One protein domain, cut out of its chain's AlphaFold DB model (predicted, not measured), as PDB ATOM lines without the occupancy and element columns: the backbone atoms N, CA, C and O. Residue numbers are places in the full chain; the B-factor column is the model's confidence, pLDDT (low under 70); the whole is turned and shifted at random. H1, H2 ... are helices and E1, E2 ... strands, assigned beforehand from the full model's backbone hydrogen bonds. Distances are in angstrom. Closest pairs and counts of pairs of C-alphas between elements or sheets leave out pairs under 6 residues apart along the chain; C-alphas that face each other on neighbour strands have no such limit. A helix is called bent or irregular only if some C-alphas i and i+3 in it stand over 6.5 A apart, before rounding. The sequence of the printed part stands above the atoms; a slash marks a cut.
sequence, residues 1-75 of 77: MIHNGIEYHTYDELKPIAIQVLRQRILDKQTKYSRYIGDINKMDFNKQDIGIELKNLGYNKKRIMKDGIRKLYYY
ATOM      1  N   MET A   1     188.882 258.825 375.473       88.00
ATOM      2  CA  MET A   1     190.339 258.588 375.674       88.00
ATOM      3  C   MET A   1     191.108 259.374 374.632       88.00
ATOM      4  O   MET A   1     190.756 259.281 373.470       88.00
ATOM      5  N   ILE A   2     192.130 260.140 375.015       90.38
ATOM      6  CA  ILE A   2     192.933 260.911 374.056       90.38
ATOM      7  C   ILE A   2     194.182 260.104 373.685       90.38
ATOM      8  O   ILE A   2     194.882 259.610 374.569       90.38
ATOM      9  N   HIS A   3     194.469 259.970 372.391       86.69
ATOM     10  CA  HIS A   3     195.686 259.334 371.880       86.69
ATOM     11  C   HIS A   3     196.202 260.117 370.671       86.69
ATOM     12  O   HIS A   3     195.470 260.327 369.707       86.69
ATOM     13  N   ASN A   4     197.458 260.567 370.727       88.44
ATOM     14  CA  ASN A   4     198.084 261.423 369.707       88.44
ATOM     15  C   ASN A   4     197.241 262.665 369.349       88.44
ATOM     16  O   ASN A   4     197.063 262.977 368.176       88.44
ATOM     17  N   GLY A   5     196.673 263.334 370.358       90.88
ATOM     18  CA  GLY A   5     195.846 264.535 370.171       90.88
ATOM     19  C   GLY A   5     194.444 264.284 369.601       90.88
ATOM     20  O   GLY A   5     193.692 265.234 369.429       90.88
ATOM     21  N   ILE A   6     194.071 263.028 369.337       92.56
ATOM     22  CA  ILE A   6     192.745 262.656 368.835       92.56
ATOM     23  C   ILE A   6     191.927 262.056 369.975       92.56
ATOM     24  O   ILE A   6     192.407 261.186 370.710       92.56
ATOM     25  N   GLU A   7     190.681 262.504 370.106       94.94
ATOM     26  CA  GLU A   7     189.717 261.904 371.019       94.94
ATOM     27  C   GLU A   7     189.124 260.619 370.426       94.94
ATOM     28  O   GLU A   7     188.618 260.577 369.303       94.94
ATOM     29  N   TYR A   8     189.208 259.552 371.213       95.31
ATOM     30  CA  TYR A   8     188.702 258.228 370.902       95.31
ATOM     31  C   TYR A   8     187.625 257.794 371.895       95.31
ATOM     32  O   TYR A   8     187.792 257.924 373.110       95.31
ATOM     33  N   HIS A   9     186.585 257.161 371.369       95.69
ATOM     34  CA  HIS A   9     185.464 256.584 372.100       95.69
ATOM     35  C   HIS A   9     185.371 255.079 371.835       95.69
ATOM     36  O   HIS A   9     185.818 254.556 370.813       95.69
ATOM     37  N   THR A  10     184.796 254.349 372.766       95.31
ATOM     38  CA  THR A  10     184.469 252.933 372.649       95.31
ATOM     39  C   THR A  10     183.130 252.745 371.938       95.31
ATOM     40  O   THR A  10     182.359 253.683 371.737       95.31
ATOM     41  N   TYR A  11     182.843 251.503 371.544       95.06
ATOM     42  CA  TYR A  11     181.534 251.162 370.990       95.06
ATOM     43  C   TYR A  11     180.403 251.429 371.991       95.06
ATOM     44  O   TYR A  11     179.377 251.979 371.606       95.06
ATOM     45  N   ASP A  12     180.598 251.064 373.259       95.06
ATOM     46  CA  ASP A  12     179.560 251.179 374.284       95.06
ATOM     47  C   ASP A  12     179.252 252.642 374.626       95.06
ATOM     48  O   ASP A  12     178.092 252.978 374.845       95.06
ATOM     49  N   GLU A  13     180.253 253.528 374.569       96.19
ATOM     50  CA  GLU A  13     180.055 254.977 374.719       96.19
ATOM     51  C   GLU A  13     179.230 255.571 373.566       96.19
ATOM     52  O   GLU A  13     178.380 256.431 373.788       96.19
ATOM     53  N   LEU A  14     179.444 255.111 372.328       96.56
ATOM     54  CA  LEU A  14     178.763 255.672 371.155       96.56
ATOM     55  C   LEU A  14     177.437 254.985 370.808       96.56
ATOM     56  O   LEU A  14     176.606 255.565 370.104       96.56
ATOM     57  N   LYS A  15     177.218 253.757 371.284       96.00
ATOM     58  CA  LYS A  15     176.014 252.966 370.998       96.00
ATOM     59  C   LYS A  15     174.718 253.727 371.324       96.00
ATOM     60  O   LYS A  15     173.860 253.763 370.443       96.00
ATOM     61  N   PRO A  16     174.545 254.361 372.503       95.75
ATOM     62  CA  PRO A  16     173.320 255.100 372.817       95.75
ATOM     63  C   PRO A  16     173.037 256.245 371.837       95.75
ATOM     64  O   PRO A  16     171.895 256.427 371.422       95.75
ATOM     65  N   ILE A  17     174.082 256.963 371.408       95.06
ATOM     66  CA  ILE A  17     173.976 258.091 370.472       95.06
ATOM     67  C   ILE A  17     173.492 257.598 369.105       95.06
ATOM     68  O   ILE A  17     172.531 258.126 368.551       95.06
ATOM     69  N   ALA A  18     174.122 256.545 368.578       95.69
ATOM     70  CA  ALA A  18     173.716 255.942 367.311       95.69
ATOM     71  C   ALA A  18     172.274 255.422 367.354       95.69
ATOM     72  O   ALA A  18     171.519 255.634 366.410       95.69
ATOM     73  N   ILE A  19     171.873 254.780 368.457       95.44
ATOM     74  CA  ILE A  19     170.500 254.303 368.648       95.44
ATOM     75  C   ILE A  19     169.518 255.475 368.606       95.44
ATOM     76  O   ILE A  19     168.522 255.399 367.891       95.44
ATOM     77  N   GLN A  20     169.792 256.563 369.326       94.62
ATOM     78  CA  GLN A  20     168.900 257.722 369.365       94.62
ATOM     79  C   GLN A  20     168.715 258.354 367.980       94.62
ATOM     80  O   GLN A  20     167.583 258.609 367.569       94.62
ATOM     81  N   VAL A  21     169.805 258.550 367.233       94.06
ATOM     82  CA  VAL A  21     169.740 259.105 365.872       94.06
ATOM     83  C   VAL A  21     168.977 258.170 364.942       94.06
ATOM     84  O   VAL A  21     168.120 258.614 364.182       94.06
ATOM     85  N   LEU A  22     169.241 256.868 365.019       93.12
ATOM     86  CA  LEU A  22     168.574 255.905 364.159       93.12
ATOM     87  C   LEU A  22     167.066 255.870 364.438       93.12
ATOM     88  O   LEU A  22     166.291 255.894 363.488       93.12
ATOM     89  N   ARG A  23     166.635 255.938 365.705       92.94
ATOM     90  CA  ARG A  23     165.215 256.094 366.073       92.94
ATOM     91  C   ARG A  23     164.589 257.340 365.449       92.94
ATOM     92  O   ARG A  23     163.503 257.237 364.884       92.94
ATOM     93  N   GLN A  24     165.280 258.477 365.489       91.44
ATOM     94  CA  GLN A  24     164.797 259.704 364.854       91.44
ATOM     95  C   GLN A  24     164.629 259.516 363.340       91.44
ATOM     96  O   GLN A  24     163.565 259.793 362.795       91.44
ATOM     97  N   ARG A  25     165.612 258.915 362.662       90.44
ATOM     98  CA  ARG A  25     165.509 258.628 361.221       90.44
ATOM     99  C   ARG A  25     164.376 257.658 360.872       90.44
ATOM    100  O   ARG A  25     163.860 257.706 359.757       90.44
ATOM    101  N   ILE A  26     164.007 256.744 361.776       90.38
ATOM    102  CA  ILE A  26     162.833 255.871 361.603       90.38
ATOM    103  C   ILE A  26     161.553 256.705 361.619       90.38
ATOM    104  O   ILE A  26     160.736 256.546 360.712       90.38
ATOM    105  N   LEU A  27     161.410 257.605 362.597       88.69
ATOM    106  CA  LEU A  27     160.275 258.535 362.686       88.69
ATOM    107  C   LEU A  27     160.176 259.416 361.434       88.69
ATOM    108  O   LEU A  27     159.089 259.589 360.885       88.69
ATOM    109  N   ASP A  28     161.319 259.857 360.912       88.44
ATOM    110  CA  ASP A  28     161.413 260.667 359.693       88.44
ATOM    111  C   ASP A  28     161.258 259.841 358.398       88.44
ATOM    112  O   ASP A  28     161.367 260.374 357.293       88.44
ATOM    113  N   LYS A  29     161.020 258.525 358.504       85.81
ATOM    114  CA  LYS A  29     160.894 257.568 357.387       85.81
ATOM    115  C   LYS A  29     162.117 257.507 356.456       85.81
ATOM    116  O   LYS A  29     162.007 257.067 355.315       85.81
ATOM    117  N   GLN A  30     163.301 257.858 356.954       82.81
ATOM    118  CA  GLN A  30     164.564 257.896 356.202       82.81
ATOM    119  C   GLN A  30     165.361 256.581 356.255       82.81
ATOM    120  O   GLN A  30     166.532 256.536 355.883       82.81
ATOM    121  N   THR A  31     164.768 255.497 356.755       82.00
ATOM    122  CA  THR A  31     165.449 254.201 356.905       82.00
ATOM    123  C   THR A  31     164.606 253.052 356.366       82.00
ATOM    124  O   THR A  31     163.400 253.184 356.151       82.00
ATOM    125  N   LYS A  32     165.228 251.872 356.231       82.06
ATOM    126  CA  LYS A  32     164.536 250.613 355.894       82.06
ATOM    127  C   LYS A  32     163.429 250.230 356.889       82.06
ATOM    128  O   LYS A  32     162.567 249.426 356.557       82.06
ATOM    129  N   TYR A  33     163.446 250.807 358.092       82.44
ATOM    130  CA  TYR A  33     162.469 250.559 359.151       82.44
ATOM    131  C   TYR A  33     161.276 251.527 359.115       82.44
ATOM    132  O   TYR A  33     160.457 251.511 360.025       82.44
ATOM    133  N   SER A  34     161.128 252.344 358.067       78.25
ATOM    134  CA  SER A  34     160.034 253.322 357.920       78.25
ATOM    135  C   SER A  34     158.615 252.738 357.992       78.25
ATOM    136  O   SER A  34     157.658 253.477 358.203       78.25
ATOM    137  N   ARG A  35     158.471 251.419 357.808       82.12
ATOM    138  CA  ARG A  35     157.205 250.671 357.905       82.12
ATOM    139  C   ARG A  35     157.005 249.963 359.250       82.12
ATOM    140  O   ARG A  35     156.080 249.169 359.375       82.12
ATOM    141  N   TYR A  36     157.875 250.184 360.229       81.06
ATOM    142  CA  TYR A  36     157.742 249.580 361.552       81.06
ATOM    143  C   TYR A  36     156.546 250.181 362.310       81.06
ATOM    144  O   TYR A  36     156.397 251.398 362.364       81.06
ATOM    145  N   ILE A  37     155.698 249.317 362.880       78.62
ATOM    146  CA  ILE A  37     154.427 249.689 363.543       78.62
ATOM    147  C   ILE A  37     154.517 249.508 365.079       78.62
ATOM    148  O   ILE A  37     153.584 249.823 365.808       78.62
ATOM    149  N   GLY A  38     155.644 249.007 365.599       84.38
ATOM    150  CA  GLY A  38     155.837 248.778 367.035       84.38
ATOM    151  C   GLY A  38     156.419 249.977 367.792       84.38
ATOM    152  O   GLY A  38     156.701 251.033 367.229       84.38
ATOM    153  N   ASP A  39     156.671 249.787 369.090       85.56
ATOM    154  CA  ASP A  39     157.365 250.777 369.919       85.56
ATOM    155  C   ASP A  39     158.853 250.845 369.538       85.56
ATOM    156  O   ASP A  39     159.617 249.896 369.741       85.56
ATOM    157  N   ILE A  40     159.266 251.976 368.962       86.19
ATOM    158  CA  ILE A  40     160.638 252.238 368.502       86.19
ATOM    159  C   ILE A  40     161.624 252.280 369.683       86.19
ATOM    160  O   ILE A  40     162.808 251.967 369.525       86.19
ATOM    161  N   ASN A  41     161.156 252.603 370.893       85.00
ATOM    162  CA  ASN A  41     162.003 252.639 372.087       85.00
ATOM    163  C   ASN A  41     162.404 251.248 372.580       85.00
ATOM    164  O   ASN A  41     163.404 251.121 373.287       85.00
ATOM    165  N   LYS A  42     161.665 250.212 372.175       86.19
ATOM    166  CA  LYS A  42     161.944 248.804 372.497       86.19
ATOM    167  C   LYS A  42     162.649 248.063 371.364       86.19
ATOM    168  O   LYS A  42     162.896 246.869 371.477       86.19
ATOM    169  N   MET A  43     162.948 248.752 370.265       86.25
ATOM    170  CA  MET A  43     163.616 248.144 369.126       86.25
ATOM    171  C   MET A  43     165.100 247.923 369.423       86.25
ATOM    172  O   MET A  43     165.834 248.876 369.703       86.25
ATOM    173  N   ASP A  44     165.533 246.669 369.312       86.69
ATOM    174  CA  ASP A  44     166.939 246.294 369.380       86.69
ATOM    175  C   ASP A  44     167.601 246.426 368.009       86.69
ATOM    176  O   ASP A  44     167.202 245.802 367.023       86.69
ATOM    177  N   PHE A  45     168.656 247.237 367.953       90.06
ATOM    178  CA  PHE A  45     169.463 247.412 366.752       90.06
ATOM    179  C   PHE A  45     170.688 246.510 366.803       90.06
ATOM    180  O   PHE A  45     171.436 246.489 367.785       90.06
ATOM    181  N   ASN A  46     170.924 245.776 365.717       92.31
ATOM    182  CA  ASN A  46     172.111 244.944 365.611       92.31
ATOM    183  C   ASN A  46     173.383 245.809 365.488       92.31
ATOM    184  O   ASN A  46     173.361 247.005 365.173       92.31
ATOM    185  N   LYS A  47     174.535 245.172 365.707       92.38
ATOM    186  CA  LYS A  47     175.841 245.844 365.685       92.38
ATOM    187  C   LYS A  47     176.176 246.472 364.327       92.38
ATOM    188  O   LYS A  47     176.911 247.459 364.289       92.38
ATOM    189  N   GLN A  48     175.666 245.911 363.232       93.38
ATOM    190  CA  GLN A  48     175.917 246.411 361.883       93.38
ATOM    191  C   GLN A  48     175.170 247.720 361.626       93.38
ATOM    192  O   GLN A  48     175.794 248.672 361.167       93.38
ATOM    193  N   ASP A  49     173.885 247.798 361.973       93.50
ATOM    194  CA  ASP A  49     173.080 249.015 361.828       93.50
ATOM    195  C   ASP A  49     173.669 250.156 362.665       93.50
ATOM    196  O   ASP A  49     173.863 251.260 362.161       93.50
ATOM    197  N   ILE A  50     174.071 249.865 363.908       95.44
ATOM    198  CA  ILE A  50     174.770 250.833 364.766       95.44
ATOM    199  C   ILE A  50     176.090 251.269 364.119       95.44
ATOM    200  O   ILE A  50     176.405 252.453 364.086       95.44
ATOM    201  N   GLY A  51     176.867 250.331 363.569       94.56
ATOM    202  CA  GLY A  51     178.121 250.643 362.885       94.56
ATOM    203  C   GLY A  51     177.945 251.524 361.645       94.56
ATOM    204  O   GLY A  51     178.792 252.382 361.390       94.56
ATOM    205  N   ILE A  52     176.860 251.334 360.891       94.44
ATOM    206  CA  ILE A  52     176.497 252.181 359.748       94.44
ATOM    207  C   ILE A  52     176.130 253.581 360.234       94.44
ATOM    208  O   ILE A  52     176.650 254.555 359.697       94.44
ATOM    209  N   GLU A  53     175.306 253.698 361.278       95.31
ATOM    210  CA  GLU A  53     174.901 255.011 361.785       95.31
ATOM    211  C   GLU A  53     176.084 255.791 362.362       95.31
ATOM    212  O   GLU A  53     176.239 256.976 362.085       95.31
ATOM    213  N   LEU A  54     176.994 255.123 363.075       96.31
ATOM    214  CA  LEU A  54     178.235 255.752 363.532       96.31
ATOM    215  C   LEU A  54     179.062 256.298 362.364       96.31
ATOM    216  O   LEU A  54     179.558 257.420 362.445       96.31
ATOM    217  N   LYS A  55     179.159 255.555 361.256       95.50
ATOM    218  CA  LYS A  55     179.830 256.039 360.044       95.50
ATOM    219  C   LYS A  55     179.112 257.261 359.454       95.50
ATOM    220  O   LYS A  55     179.780 258.224 359.093       95.50
ATOM    221  N   ASN A  56     177.779 257.248 359.397       94.25
ATOM    222  CA  ASN A  56     176.976 258.383 358.920       94.25
ATOM    223  C   ASN A  56     177.148 259.635 359.796       94.25
ATOM    224  O   ASN A  56     177.081 260.751 359.294       94.25
ATOM    225  N   LEU A  57     177.403 259.450 361.093       94.75
ATOM    226  CA  LEU A  57     177.699 260.517 362.052       94.75
ATOM    227  C   LEU A  57     179.156 261.022 361.993       94.75
ATOM    228  O   LEU A  57     179.530 261.895 362.781       94.75
ATOM    229  N   GLY A  58     179.977 260.489 361.082       95.94
ATOM    230  CA  GLY A  58     181.378 260.879 360.900       95.94
ATOM    231  C   GLY A  58     182.370 260.136 361.797       95.94
ATOM    232  O   GLY A  58     183.538 260.519 361.870       95.94
ATOM    233  N   TYR A  59     181.946 259.070 362.484       96.75
ATOM    234  CA  TYR A  59     182.867 258.253 363.269       96.75
ATOM    235  C   TYR A  59     183.606 257.242 362.394       96.75
ATOM    236  O   TYR A  59     183.025 256.356 361.760       96.75
ATOM    237  N   ASN A  60     184.927 257.318 362.453       95.50
ATOM    238  CA  ASN A  60     185.855 256.352 361.895       95.50
ATOM    239  C   ASN A  60     186.327 255.387 362.978       95.50
ATOM    240  O   ASN A  60     186.304 255.706 364.162       95.50
ATOM    241  N   LYS A  61     186.783 254.195 362.582       93.88
ATOM    242  CA  LYS A  61     187.244 253.152 363.509       93.88
ATOM    243  C   LYS A  61     188.750 252.934 363.393       93.88
ATOM    244  O   LYS A  61     189.273 252.804 362.288       93.88
ATOM    245  N   LYS A  62     189.449 252.832 364.522       94.38
ATOM    246  CA  LYS A  62     190.890 252.547 364.588       94.38
ATOM    247  C   LYS A  62     191.191 251.586 365.725       94.38
ATOM    248  O   LYS A  62     190.624 251.684 366.809       94.38
ATOM    249  N   ARG A  63     192.094 250.635 365.487       94.19
ATOM    250  CA  ARG A  63     192.622 249.783 366.558       94.19
ATOM    251  C   ARG A  63     193.805 250.475 367.225       94.19
ATOM    252  O   ARG A  63     194.762 250.806 366.530       94.19
ATOM    253  N   ILE A  64     193.753 250.629 368.543       93.06
ATOM    254  CA  ILE A  64     194.794 251.278 369.351       93.06
ATOM    255  C   ILE A  64     195.308 250.283 370.386       93.06
ATOM    256  O   ILE A  64     194.528 249.526 370.971       93.06
ATOM    257  N   MET A  65     196.626 250.273 370.577       91.94
ATOM    258  CA  MET A  65     197.282 249.562 371.671       91.94
ATOM    259  C   MET A  65     197.156 250.395 372.944       91.94
ATOM    260  O   MET A  65     197.620 251.532 372.976       91.94
ATOM    261  N   LYS A  66     196.541 249.836 373.984       82.75
ATOM    262  CA  LYS A  66     196.476 250.446 375.314       82.75
ATOM    263  C   LYS A  66     196.685 249.351 376.355       82.75
ATOM    264  O   LYS A  66     196.038 248.311 376.263       82.75
ATOM    265  N   ASP A  67     197.600 249.572 377.295       85.56
ATOM    266  CA  ASP A  67     197.918 248.627 378.376       85.56
ATOM    267  C   ASP A  67     198.264 247.215 377.853       85.56
ATOM    268  O   ASP A  67     197.797 246.203 378.361       85.56
ATOM    269  N   GLY A  68     199.014 247.144 376.744       90.00
ATOM    270  CA  GLY A  68     199.372 245.882 376.081       90.00
ATOM    271  C   GLY A  68     198.236 245.203 375.300       90.00
ATOM    272  O   GLY A  68     198.481 244.225 374.598       90.00
ATOM    273  N   ILE A  69     197.010 245.734 375.339       91.12
ATOM    274  CA  ILE A  69     195.840 245.158 374.666       91.12
ATOM    275  C   ILE A  69     195.437 246.015 373.462       91.12
ATOM    276  O   ILE A  69     195.219 247.226 373.559       91.12
ATOM    277  N   ARG A  70     195.266 245.373 372.300       92.88
ATOM    278  CA  ARG A  70     194.768 246.033 371.085       92.88
ATOM    279  C   ARG A  70     193.242 246.063 371.072       92.88
ATOM    280  O   ARG A  70     192.610 245.040 370.816       92.88
ATOM    281  N   LYS A  71     192.637 247.236 371.273       93.38
ATOM    282  CA  LYS A  71     191.172 247.414 371.248       93.38
ATOM    283  C   LYS A  71     190.729 248.290 370.079       93.38
ATOM    284  O   LYS A  71     191.502 249.097 369.565       93.38
ATOM    285  N   LEU A  72     189.497 248.078 369.616       94.50
ATOM    286  CA  LEU A  72     188.864 248.912 368.595       94.50
ATOM    287  C   LEU A  72     188.241 250.138 369.265       94.50
ATOM    288  O   LEU A  72     187.446 249.989 370.189       94.50
ATOM    289  N   TYR A  73     188.572 251.312 368.749       95.44
ATOM    290  CA  TYR A  73     188.001 252.587 369.151       95.44
ATOM    291  C   TYR A  73     187.446 253.324 367.935       95.44
ATOM    292  O   TYR A  73     187.766 252.998 366.786       95.44
ATOM    293  N   TYR A  74     186.631 254.327 368.207       96.81
ATOM    294  CA  TYR A  74     186.012 255.228 367.256       96.81
ATOM    295  C   TYR A  74     186.538 256.638 367.482       96.81
ATOM    296  O   TYR A  74     186.807 257.009 368.615       96.81
ATOM    297  N   TYR A  75     186.684 257.422 366.428       95.81
ATOM    298  CA  TYR A  75     187.072 258.829 366.499       95.81
ATOM    299  C   TYR A  75     186.304 259.601 365.445       95.81
ATOM    300  O   TYR A  75     185.966 259.048 364.397       95.81
TER     301      TYR A  75
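What this domain is: This is residues 1 to 75 of the 77 residues of an uncharacterized protein of Phocaeicola vulgatus (UniProt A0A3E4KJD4). The model is a loose rod in three parts: a two-stranded antiparallel hairpin, E1 and E2, towards one end, two crossed helices, H1 and H2, in its middle, and a long stretch with no named element, residues 28 to 46, at the other end. The shorter helix H2 packs across the longer H1, and the stretch 28 to 46 loops from the end of H1 back to the start of H2. The printed part has 75 residues with two named helices and two named strands, in the order H1, H2, E1, E2, and its class is mixed, helices and strands. The radius of gyration of the C-alphas is 14.7 A, and they span 47 by 19 by 15 A.

Where its parts are: Begin at Met 1, the chain's first residue, with its C-alpha at (190.339, 258.588, 375.674); just after it, residues 2 to 3 make a short antiparallel pairing with residues 6 to 7. Find C-alpha 11 at (181.534, 251.162, 370.990); from there H1, residues 11 to 27, runs 24.0 A. H1 is irregular, but only just: C-alphas 13 and 16 are 7.0 A apart. Look next for H2 at residues 47 to 56, 14.3 A long. E1 follows at residues 59 to 66, 19.8 A long, and bends by 55 degrees at residue 63. E2, residues 69 to 75, runs 18.2 A and ends at C-alpha 75, (187.072, 258.829, 366.499).

How they stand to each other: Start where H1 and H2 touch: their closest C-alphas, those of Ala 18 and Glu 53, are 5.7 A apart. Their lines are about perpendicular, at 79 degrees. From H2, go on to the hairpin of E1 and E2, antiparallel neighbours with 154 degrees between their directions. Here N 62 and O 73 are 2.8 A apart and N 71 and O 64 are 3.0 A apart, both within hydrogen-bond range. The closest C-alphas of H1 and E2 are those of Tyr 11 and Tyr 73, 6.9 A apart; those of H2 and E1 are Leu 54 and Asn 60, 7.8 A apart. H1 and E1 are apart, and H2 and E2 are apart. In H2 every O i to N i+4 pair is within hydrogen-bond range; in H1, 11 of 13 are.

The domain as a whole: The two C-alphas farthest apart are those of Ile 37 and Gly 68, at 46.8 A. The link from H1 to H2 is long, with 19 residues; those from H2 to E1 and from E1 to E2 are tight, with 2 residues each. The printed part has no cut. Its mean pLDDT is 91.1, and no printed residue is under 70.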